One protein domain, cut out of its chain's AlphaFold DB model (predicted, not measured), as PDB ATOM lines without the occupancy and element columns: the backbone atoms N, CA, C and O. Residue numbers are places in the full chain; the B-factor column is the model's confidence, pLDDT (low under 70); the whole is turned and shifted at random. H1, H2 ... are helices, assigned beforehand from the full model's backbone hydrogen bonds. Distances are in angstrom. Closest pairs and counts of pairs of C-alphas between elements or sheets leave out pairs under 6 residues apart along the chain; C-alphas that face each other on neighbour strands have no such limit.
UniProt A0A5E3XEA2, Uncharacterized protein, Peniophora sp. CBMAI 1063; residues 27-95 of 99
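AT A GLANCE: This is residues 27 to 95 of the 99 residues of an uncharacterized protein of Peniophora sp. CBMAI 1063 (UniProt A0A5E3XEA2). With little regular structure, the model is one long helix, H2, with two extended stretches, residues 56 to 63 and 88 to 95, running lengthwise beside it, and a wide loose loop at the other end that holds the short helix H1. The printed part has 69 residues with two named helices, H1 then H2, and no named strand; the class is all helix, with 21 residues in named elements. It is loose, with a radius of gyration of the C-alphas of 14.1 A and spans of 43 by 21 by 20 A.

IN THESE COORDINATES: Residues 27 to 39 precede H1, residues 40 to 43, which begins at C-alpha 40 (18.042, 8.553, -11.011). H2, residues 67 to 83, is 24.4 A long and ends at C-alpha 83 (27.926, 13.719, -4.519).

HOW THE PARTS SIT: H1 and H2 are apart. In H2 every O i to N i+4 pair is within hydrogen-bond range; H1 is too short for such a pair, and its one O i to N i+3 pair is within range.

THE WHOLE: The C-alphas farthest apart, those of Thr 45 and Ser 65, are 43.2 A apart. The link from H1 to H2 is long, 23 residues. The printed part has no cut. pLDDT is under 70 at residues 33 to 34 and 40 to 55.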
ATOM      1  N   ASP A  27      39.511   0.860 -16.433       75.38
ATOM      2  CA  ASP A  27      39.872   1.650 -17.608       75.38
ATOM      3  C   ASP A  27      41.194   2.426 -17.458       75.38
ATOM      4  O   ASP A  27      41.687   2.991 -18.438       75.38
ATOM      5  N   GLY A  28      41.746   2.497 -16.242       80.25
ATOM      6  CA  GLY A  28      42.954   3.238 -15.891       80.25
ATOM      7  C   GLY A  28      42.817   4.763 -15.955       80.25
ATOM      8  O   GLY A  28      43.833   5.462 -15.886       80.25
ATOM      9  N   LYS A  29      41.602   5.305 -16.100       80.50
ATOM     10  CA  LYS A  29      41.349   6.730 -16.366       80.50
ATOM     11  C   LYS A  29      40.433   7.414 -15.353       80.50
ATOM     12  O   LYS A  29      40.636   8.609 -15.131       80.50
ATOM     13  N   SER A  30      39.449   6.721 -14.773       81.19
ATOM     14  CA  SER A  30      38.457   7.343 -13.882       81.19
ATOM     15  C   SER A  30      38.582   6.943 -12.410       81.19
ATOM     16  O   SER A  30      39.097   5.872 -12.090       81.19
ATOM     17  N   PHE A  31      38.077   7.806 -11.521       77.94
ATOM     18  CA  PHE A  31      38.050   7.624 -10.067       77.94
ATOM     19  C   PHE A  31      36.606   7.581  -9.556       77.94
ATOM     20  O   PHE A  31      36.076   8.594  -9.093       77.94
ATOM     21  N   ASN A  32      35.955   6.425  -9.630       71.44
ATOM     22  CA  ASN A  32      34.619   6.255  -9.059       71.44
ATOM     23  C   ASN A  32      34.755   5.683  -7.641       71.44
ATOM     24  O   ASN A  32      35.199   4.539  -7.505       71.44
ATOM     25  N   PRO A  33      34.443   6.453  -6.581       65.06
ATOM     26  CA  PRO A  33      34.443   5.910  -5.230       65.06
ATOM     27  C   PRO A  33      33.290   4.904  -5.060       65.06
ATOM     28  O   PRO A  33      32.239   5.068  -5.682       65.06
ATOM     29  N   PRO A  34      33.452   3.871  -4.217       64.81
ATOM     30  CA  PRO A  34      32.372   2.938  -3.933       64.81
ATOM     31  C   PRO A  34      31.276   3.644  -3.126       64.81
ATOM     32  O   PRO A  34      31.503   4.043  -1.985       64.81
ATOM     33  N   ALA A  35      30.085   3.798  -3.705       70.12
ATOM     34  CA  ALA A  35      28.918   4.340  -3.014       70.12
ATOM     35  C   ALA A  35      27.604   3.864  -3.666       70.12
ATOM     36  O   ALA A  35      27.622   3.388  -4.806       70.12
ATOM     37  N   PRO A  36      26.465   3.949  -2.949       72.81
ATOM     38  CA  PRO A  36      25.163   3.576  -3.494       72.81
ATOM     39  C   PRO A  36      24.796   4.439  -4.706       72.81
ATOM     40  O   PRO A  36      25.022   5.648  -4.693       72.81
ATOM     41  N   LEU A  37      24.196   3.828  -5.729       71.38
ATOM     42  CA  LEU A  37      23.690   4.555  -6.895       71.38
ATOM     43  C   LEU A  37      22.541   5.490  -6.496       71.38
ATOM     44  O   LEU A  37      21.731   5.167  -5.621       71.38
ATOM     45  N   SER A  38      22.439   6.640  -7.162       72.44
ATOM     46  CA  SER A  38      21.298   7.535  -6.983       72.44
ATOM     47  C   SER A  38      20.010   6.938  -7.568       72.44
ATOM     48  O   SER A  38      20.032   6.171  -8.534       72.44
ATOM     49  N   LYS A  39      18.851   7.362  -7.037       74.00
ATOM     50  CA  LYS A  39      17.517   6.970  -7.548       74.00
ATOM     51  C   LYS A  39      17.298   7.313  -9.027       74.00
ATOM     52  O   LYS A  39      16.387   6.770  -9.645       74.00
ATOM     53  N   ALA A  40      18.116   8.200  -9.599       67.88
ATOM     54  CA  ALA A  40      18.042   8.553 -11.011       67.88
ATOM     55  C   ALA A  40      18.233   7.327 -11.921       67.88
ATOM     56  O   ALA A  40      17.588   7.245 -12.962       67.88
ATOM     57  N   TYR A  41      19.034   6.343 -11.498       64.56
ATOM     58  CA  TYR A  41      19.204   5.083 -12.229       64.56
ATOM     59  C   TYR A  41      17.924   4.240 -12.309       64.56
ATOM     60  O   TYR A  41      17.788   3.440 -13.229       64.56
ATOM     61  N   GLU A  42      16.985   4.417 -11.376       68.69
ATOM     62  CA  GLU A  42      15.701   3.705 -11.362       68.69
ATOM     63  C   GLU A  42      14.607   4.472 -12.120       68.69
ATOM     64  O   GLU A  42      13.716   3.868 -12.710       68.69
ATOM     65  N   SER A  43      14.654   5.810 -12.102       67.62
ATOM     66  CA  SER A  43      13.607   6.663 -12.680       67.62
ATOM     67  C   SER A  43      13.824   7.030 -14.149       67.62
ATOM     68  O   SER A  43      12.872   7.412 -14.828       67.62
ATOM     69  N   VAL A  44      15.067   6.987 -14.636       63.44
ATOM     70  CA  VAL A  44      15.379   7.284 -16.040       63.44
ATOM     71  C   VAL A  44      15.118   6.015 -16.853       63.44
ATOM     72  O   VAL A  44      15.937   5.102 -16.892       63.44
ATOM     73  N   THR A  45      13.932   5.940 -17.457       56.16
ATOM     74  CA  THR A  45      13.500   4.831 -18.319       56.16
ATOM     75  C   THR A  45      14.459   4.658 -19.494       56.16
ATOM     76  O   THR A  45      14.550   5.554 -20.328       56.16
ATOM     77  N   GLU A  46      15.121   3.499 -19.525       58.53
ATOM     78  CA  GLU A  46      16.103   3.014 -20.506       58.53
ATOM     79  C   GLU A  46      17.284   3.956 -20.800       58.53
ATOM     80  O   GLU A  46      17.119   5.076 -21.289       58.53
ATOM     81  N   PRO A  47      18.531   3.501 -20.585       56.50
ATOM     82  CA  PRO A  47      19.667   4.297 -20.983       56.50
ATOM     83  C   PRO A  47      19.702   4.302 -22.517       56.50
ATOM     84  O   PRO A  47      19.963   3.286 -23.157       56.50
ATOM     85  N   THR A  48      19.481   5.465 -23.129       54.06
ATOM     86  CA  THR A  48      19.658   5.667 -24.580       54.06
ATOM     87  C   THR A  48      21.097   5.391 -25.041       54.06
ATOM     88  O   THR A  48      21.382   5.404 -26.238       54.06
ATOM     89  N   LEU A  49      22.021   5.130 -24.108       54.53
ATOM     90  CA  LEU A  49      23.432   4.874 -24.343       54.53
ATOM     91  C   LEU A  49      23.923   3.704 -23.472       54.53
ATOM     92  O   LEU A  49      23.570   3.622 -22.300       54.53
ATOM     93  N   PRO A  50      24.761   2.794 -23.999       57.44
ATOM     94  CA  PRO A  50      25.306   1.688 -23.215       57.44
ATOM     95  C   PRO A  50      26.082   2.215 -21.999       57.44
ATOM     96  O   PRO A  50      26.887   3.131 -22.151       57.44
ATOM     97  N   MET A  51      25.900   1.597 -20.820       54.91
ATOM     98  CA  MET A  51      26.534   2.004 -19.545       54.91
ATOM     99  C   MET A  51      28.067   2.142 -19.615       54.91
ATOM    100  O   MET A  51      28.673   2.831 -18.802       54.91
ATOM    101  N   SER A  52      28.712   1.505 -20.598       57.91
ATOM    102  CA  SER A  52      30.155   1.609 -20.851       57.91
ATOM    103  C   SER A  52      30.590   2.952 -21.463       57.91
ATOM    104  O   SER A  52      31.790   3.211 -21.601       57.91
ATOM    105  N   LYS A  53      29.645   3.790 -21.903       62.03
ATOM    106  CA  LYS A  53      29.889   5.109 -22.492       62.03
ATOM    107  C   LYS A  53      29.258   6.188 -21.620       62.03
ATOM    108  O   LYS A  53      28.135   6.050 -21.152       62.03
ATOM    109  N   ASN A  54      29.979   7.291 -21.445       63.94
ATOM    110  CA  ASN A  54      29.436   8.457 -20.762       63.94
ATOM    111  C   ASN A  54      28.288   9.023 -21.603       63.94
ATOM    112  O   ASN A  54      28.516   9.433 -22.740       63.94
ATOM    113  N   GLY A  55      27.078   9.061 -21.042       69.62
ATOM    114  CA  GLY A  55      25.945   9.707 -21.703       69.62
ATOM    115  C   GLY A  55      26.072  11.227 -21.770       69.62
ATOM    116  O   GLY A  55      25.570  11.859 -22.695       69.62
ATOM    117  N   PHE A  56      26.819  11.796 -20.824       74.62
ATOM    118  CA  PHE A  56      27.099  13.221 -20.720       74.62
ATOM    119  C   PHE A  56      28.569  13.444 -20.377       74.62
ATOM    120  O   PHE A  56      29.186  12.647 -19.666       74.62
ATOM    121  N   ALA A  57      29.124  14.551 -20.864       80.06
ATOM    122  CA  ALA A  57      30.458  15.008 -20.506       80.06
ATOM    123  C   ALA A  57      30.369  16.420 -19.929       80.06
ATOM    124  O   ALA A  57      29.855  17.336 -20.571       80.06
ATOM    125  N   PHE A  58      30.889  16.586 -18.718       86.00
ATOM    126  CA  PHE A  58      31.056  17.886 -18.082       86.00
ATOM    127  C   PHE A  58      32.541  18.231 -18.084       86.00
ATOM    128  O   PHE A  58      33.376  17.411 -17.708       86.00
ATOM    129  N   HIS A  59      32.864  19.451 -18.503       89.69
ATOM    130  CA  HIS A  59      34.229  19.963 -18.522       89.69
ATOM    131  C   HIS A  59      34.306  21.201 -17.633       89.69
ATOM    132  O   HIS A  59      33.597  22.181 -17.863       89.69
ATOM    133  N   ILE A  60      35.165  21.151 -16.616       90.56
ATOM    134  CA  ILE A  60      35.446  22.293 -15.745       90.56
ATOM    135  C   ILE A  60      36.640  23.035 -16.343       90.56
ATOM    136  O   ILE A  60      37.761  22.533 -16.312       90.56
ATOM    137  N   TYR A  61      36.392  24.222 -16.893       91.69
ATOM    138  CA  TYR A  61      37.442  25.108 -17.393       91.69
ATOM    139  C   TYR A  61      37.809  26.153 -16.343       91.69
ATOM    140  O   TYR A  61      36.933  26.751 -15.717       91.69
ATOM    141  N   PHE A  62      39.108  26.383 -16.176       92.88
ATOM    142  CA  PHE A  62      39.672  27.356 -15.246       92.88
ATOM    143  C   PHE A  62      41.013  27.881 -15.772       92.88
ATOM    144  O   PHE A  62      41.688  27.222 -16.566       92.88
ATOM    145  N   MET A  63      41.413  29.072 -15.332       92.56
ATOM    146  CA  MET A  63      42.704  29.667 -15.668       92.56
ATOM    147  C   MET A  63      43.806  29.042 -14.814       92.56
ATOM    148  O   MET A  63      43.906  29.308 -13.617       92.56
ATOM    149  N   GLN A  64      44.691  28.264 -15.437       91.12
ATOM    150  CA  GLN A  64      45.770  27.561 -14.723       91.12
ATOM    151  C   GLN A  64      46.813  28.524 -14.134       91.12
ATOM    152  O   GLN A  64      47.497  28.199 -13.170       91.12
ATOM    153  N   SER A  65      46.901  29.744 -14.673       93.38
ATOM    154  CA  SER A  65      47.761  30.814 -14.160       93.38
ATOM    155  C   SER A  65      47.228  31.489 -12.892       93.38
ATOM    156  O   SER A  65      47.938  32.298 -12.295       93.38
ATOM    157  N   LYS A  66      45.993  31.191 -12.466       93.00
ATOM    158  CA  LYS A  66      45.371  31.790 -11.280       93.00
ATOM    159  C   LYS A  66      45.200  30.747 -10.171       93.00
ATOM    160  O   LYS A  66      44.265  29.947 -10.236       93.00
ATOM    161  N   PRO A  67      46.007  30.801  -9.094       92.12
ATOM    162  CA  PRO A  67      45.961  29.809  -8.014       92.12
ATOM    163  C   PRO A  67      44.582  29.636  -7.366       92.12
ATOM    164  O   PRO A  67      44.212  28.532  -6.980       92.12
ATOM    165  N   SER A  68      43.793  30.712  -7.273       91.94
ATOM    166  CA  SER A  68      42.436  30.658  -6.721       91.94
ATOM    167  C   SER A  68      41.476  29.835  -7.580       91.94
ATOM    168  O   SER A  68      40.627  29.139  -7.036       91.94
ATOM    169  N   GLU A  69      41.599  29.909  -8.910       92.75
ATOM    170  CA  GLU A  69      40.752  29.134  -9.821       92.75
ATOM    171  C   GLU A  69      41.184  27.662  -9.845       92.75
ATOM    172  O   GLU A  69      40.326  26.787  -9.809       92.75
ATOM    173  N   VAL A  70      42.496  27.387  -9.800       93.38
ATOM    174  CA  VAL A  70      43.040  26.022  -9.664       93.38
ATOM    175  C   VAL A  70      42.516  25.363  -8.389       93.38
ATOM    176  O   VAL A  70      41.935  24.281  -8.443       93.38
ATOM    177  N   LYS A  71      42.644  26.045  -7.242       94.00
ATOM    178  CA  LYS A  71      42.129  25.556  -5.957       94.00
ATOM    179  C   LYS A  71      40.629  25.265  -6.025       94.00
ATOM    180  O   LYS A  71      40.198  24.185  -5.639       94.00
ATOM    181  N   TYR A  72      39.844  26.201  -6.556       94.12
ATOM    182  CA  TYR A  72      38.396  26.032  -6.668       94.12
ATOM    183  C   TYR A  72      38.015  24.853  -7.578       94.12
ATOM    184  O   TYR A  72      37.070  24.126  -7.276       94.12
ATOM    185  N   ALA A  73      38.744  24.636  -8.679       94.62
ATOM    186  CA  ALA A  73      38.500  23.522  -9.592       94.62
ATOM    187  C   ALA A  73      38.752  22.158  -8.928       94.62
ATOM    188  O   ALA A  73      37.946  21.247  -9.109       94.62
ATOM    189  N   HIS A  74      39.814  22.034  -8.127       94.19
ATOM    190  CA  HIS A  74      40.090  20.825  -7.339       94.19
ATOM    191  C   HIS A  74      39.022  20.576  -6.271       94.19
ATOM    192  O   HIS A  74      38.502  19.469  -6.168       94.19
ATOM    193  N   GLU A  75      38.622  21.612  -5.533       95.12
ATOM    194  CA  GLU A  75      37.562  21.506  -4.522       95.12
ATOM    195  C   GLU A  75      36.210  21.108  -5.144       95.12
ATOM    196  O   GLU A  75      35.470  20.290  -4.594       95.12
ATOM    197  N   LEU A  76      35.881  21.654  -6.320       94.94
ATOM    198  CA  LEU A  76      34.672  21.291  -7.060       94.94
ATOM    199  C   LEU A  76      34.741  19.852  -7.587       94.94
ATOM    200  O   LEU A  76      33.752  19.126  -7.504       94.94
ATOM    201  N   HIS A  77      35.892  19.437  -8.118       94.00
ATOM    202  CA  HIS A  77      36.126  18.067  -8.575       94.00
ATOM    203  C   HIS A  77      35.922  17.056  -7.448       94.00
ATOM    204  O   HIS A  77      35.190  16.082  -7.626       94.00
ATOM    205  N   GLU A  78      36.483  17.325  -6.269       93.25
ATOM    206  CA  GLU A  78      36.290  16.487  -5.089       93.25
ATOM    207  C   GLU A  78      34.814  16.409  -4.689       93.25
ATOM    208  O   GLU A  78      34.284  15.314  -4.493       93.25
ATOM    209  N   ARG A  79      34.118  17.549  -4.625       93.38
ATOM    210  CA  ARG A  79      32.688  17.569  -4.306       93.38
ATOM    211  C   ARG A  79      31.872  16.714  -5.271       93.38
ATOM    212  O   ARG A  79      31.024  15.947  -4.827       93.38
ATOM    213  N   ILE A  80      32.134  16.820  -6.573       91.38
ATOM    214  CA  ILE A  80      31.430  16.027  -7.589       91.38
ATOM    215  C   ILE A  80      31.666  14.531  -7.360       91.38
ATOM    216  O   ILE A  80      30.719  13.757  -7.436       91.38
ATOM    217  N   ARG A  81      32.894  14.118  -7.017       90.06
ATOM    218  CA  ARG A  81      33.190  12.715  -6.675       90.06
ATOM    219  C   ARG A  81      32.426  12.231  -5.443       90.06
ATOM    220  O   ARG A  81      32.068  11.060  -5.395       90.06
ATOM    221  N   ARG A  82      32.195  13.102  -4.456       88.75
ATOM    222  CA  ARG A  82      31.428  12.776  -3.241       88.75
ATOM    223  C   ARG A  82      29.925  12.685  -3.512       88.75
ATOM    224  O   ARG A  82      29.282  11.776  -3.002       88.75
ATOM    225  N   GLU A  83      29.376  13.618  -4.287       87.88
ATOM    226  CA  GLU A  83      27.926  13.719  -4.519       87.88
ATOM    227  C   GLU A  83      27.418  12.796  -5.632       87.88
ATOM    228  O   GLU A  83      26.262  12.380  -5.589       87.88
ATOM    229  N   PHE A  84      28.267  12.467  -6.608       84.94
ATOM    230  CA  PHE A  84      27.883  11.715  -7.803       84.94
ATOM    231  C   PHE A  84      28.853  10.553  -8.073       84.94
ATOM    232  O   PHE A  84      29.575  10.561  -9.078       84.94
ATOM    233  N   PRO A  85      28.900   9.544  -7.186       79.62
ATOM    234  CA  PRO A  85      29.775   8.378  -7.338       79.62
ATOM    235  C   PRO A  85      29.514   7.569  -8.616       79.62
ATOM    236  O   PRO A  85      30.385   6.834  -9.080       79.62
ATOM    237  N   GLU A  86      28.331   7.713  -9.208       77.56
ATOM    238  CA  GLU A  86      27.959   7.113 -10.486       77.56
ATOM    239  C   GLU A  86      28.611   7.766 -11.713       77.56
ATOM    240  O   GLU A  86      28.641   7.164 -12.788       77.56
ATOM    241  N   LEU A  87      29.095   9.008 -11.603       80.56
ATOM    242  CA  LEU A  87      29.666   9.711 -12.742       80.56
ATOM    243  C   LEU A  87      31.077   9.202 -12.983       80.56
ATOM    244  O   LEU A  87      31.890   9.101 -12.068       80.56
ATOM    245  N   ARG A  88      31.402   8.918 -14.242       84.12
ATOM    246  CA  ARG A  88      32.776   8.605 -14.626       84.12
ATOM    247  C   ARG A  88      33.617   9.879 -14.587       84.12
ATOM    248  O   ARG A  88      33.525  10.711 -15.492       84.12
ATOM    249  N   ILE A  89      34.440  10.015 -13.552       87.81
ATOM    250  CA  ILE A  89      35.194  11.241 -13.267       87.81
ATOM    251  C   ILE A  89      36.682  11.038 -13.562       87.81
ATOM    252  O   ILE A  89      37.323  10.164 -12.984       87.81
ATOM    253  N   TYR A  90      37.239  11.865 -14.447       89.00
ATOM    254  CA  TYR A  90      38.667  11.876 -14.793       89.00
ATOM    255  C   TYR A  90      39.472  12.771 -13.846       89.00
ATOM    256  O   TYR A  90      38.898  13.573 -13.115       89.00
ATOM    257  N   GLN A  91      40.804  12.673 -13.881       90.50
ATOM    258  CA  GLN A  91      41.676  13.609 -13.159       90.50
ATOM    259  C   GLN A  91      41.497  15.056 -13.638       90.50
ATOM    260  O   GLN A  91      41.180  15.303 -14.804       90.50
ATOM    261  N   VAL A  92      41.765  16.005 -12.740       90.94
ATOM    262  CA  VAL A  92      41.920  17.416 -13.098       90.94
ATOM    263  C   VAL A  92      43.205  17.579 -13.907       90.94
ATOM    264  O   VAL A  92      44.258  17.060 -13.538       90.94
ATOM    265  N   TRP A  93      43.120  18.308 -15.015       89.62
ATOM    266  CA  TRP A  93      44.271  18.609 -15.856       89.62
ATOM    267  C   TRP A  93      44.695  20.064 -15.670       89.62
ATOM    268  O   TRP A  93      44.013  20.989 -16.105       89.62
ATOM    269  N   GLU A  94      45.853  20.272 -15.047       85.81
ATOM    270  CA  GLU A  94      46.423  21.611 -14.823       85.81
ATOM    271  C   GLU A  94      47.180  22.164 -16.037       85.81
ATOM    272  O   GLU A  94      47.679  23.286 -16.025       85.81
ATOM    273  N   LYS A  95      47.265  21.380 -17.110       86.38
ATOM    274  CA  LYS A  95      47.768  21.818 -18.408       86.38
ATOM    275  C   LYS A  95      46.674  21.605 -19.444       86.38
ATOM    276  O   LYS A  95      45.928  20.632 -19.314       86.38
TER     277      LYS A  95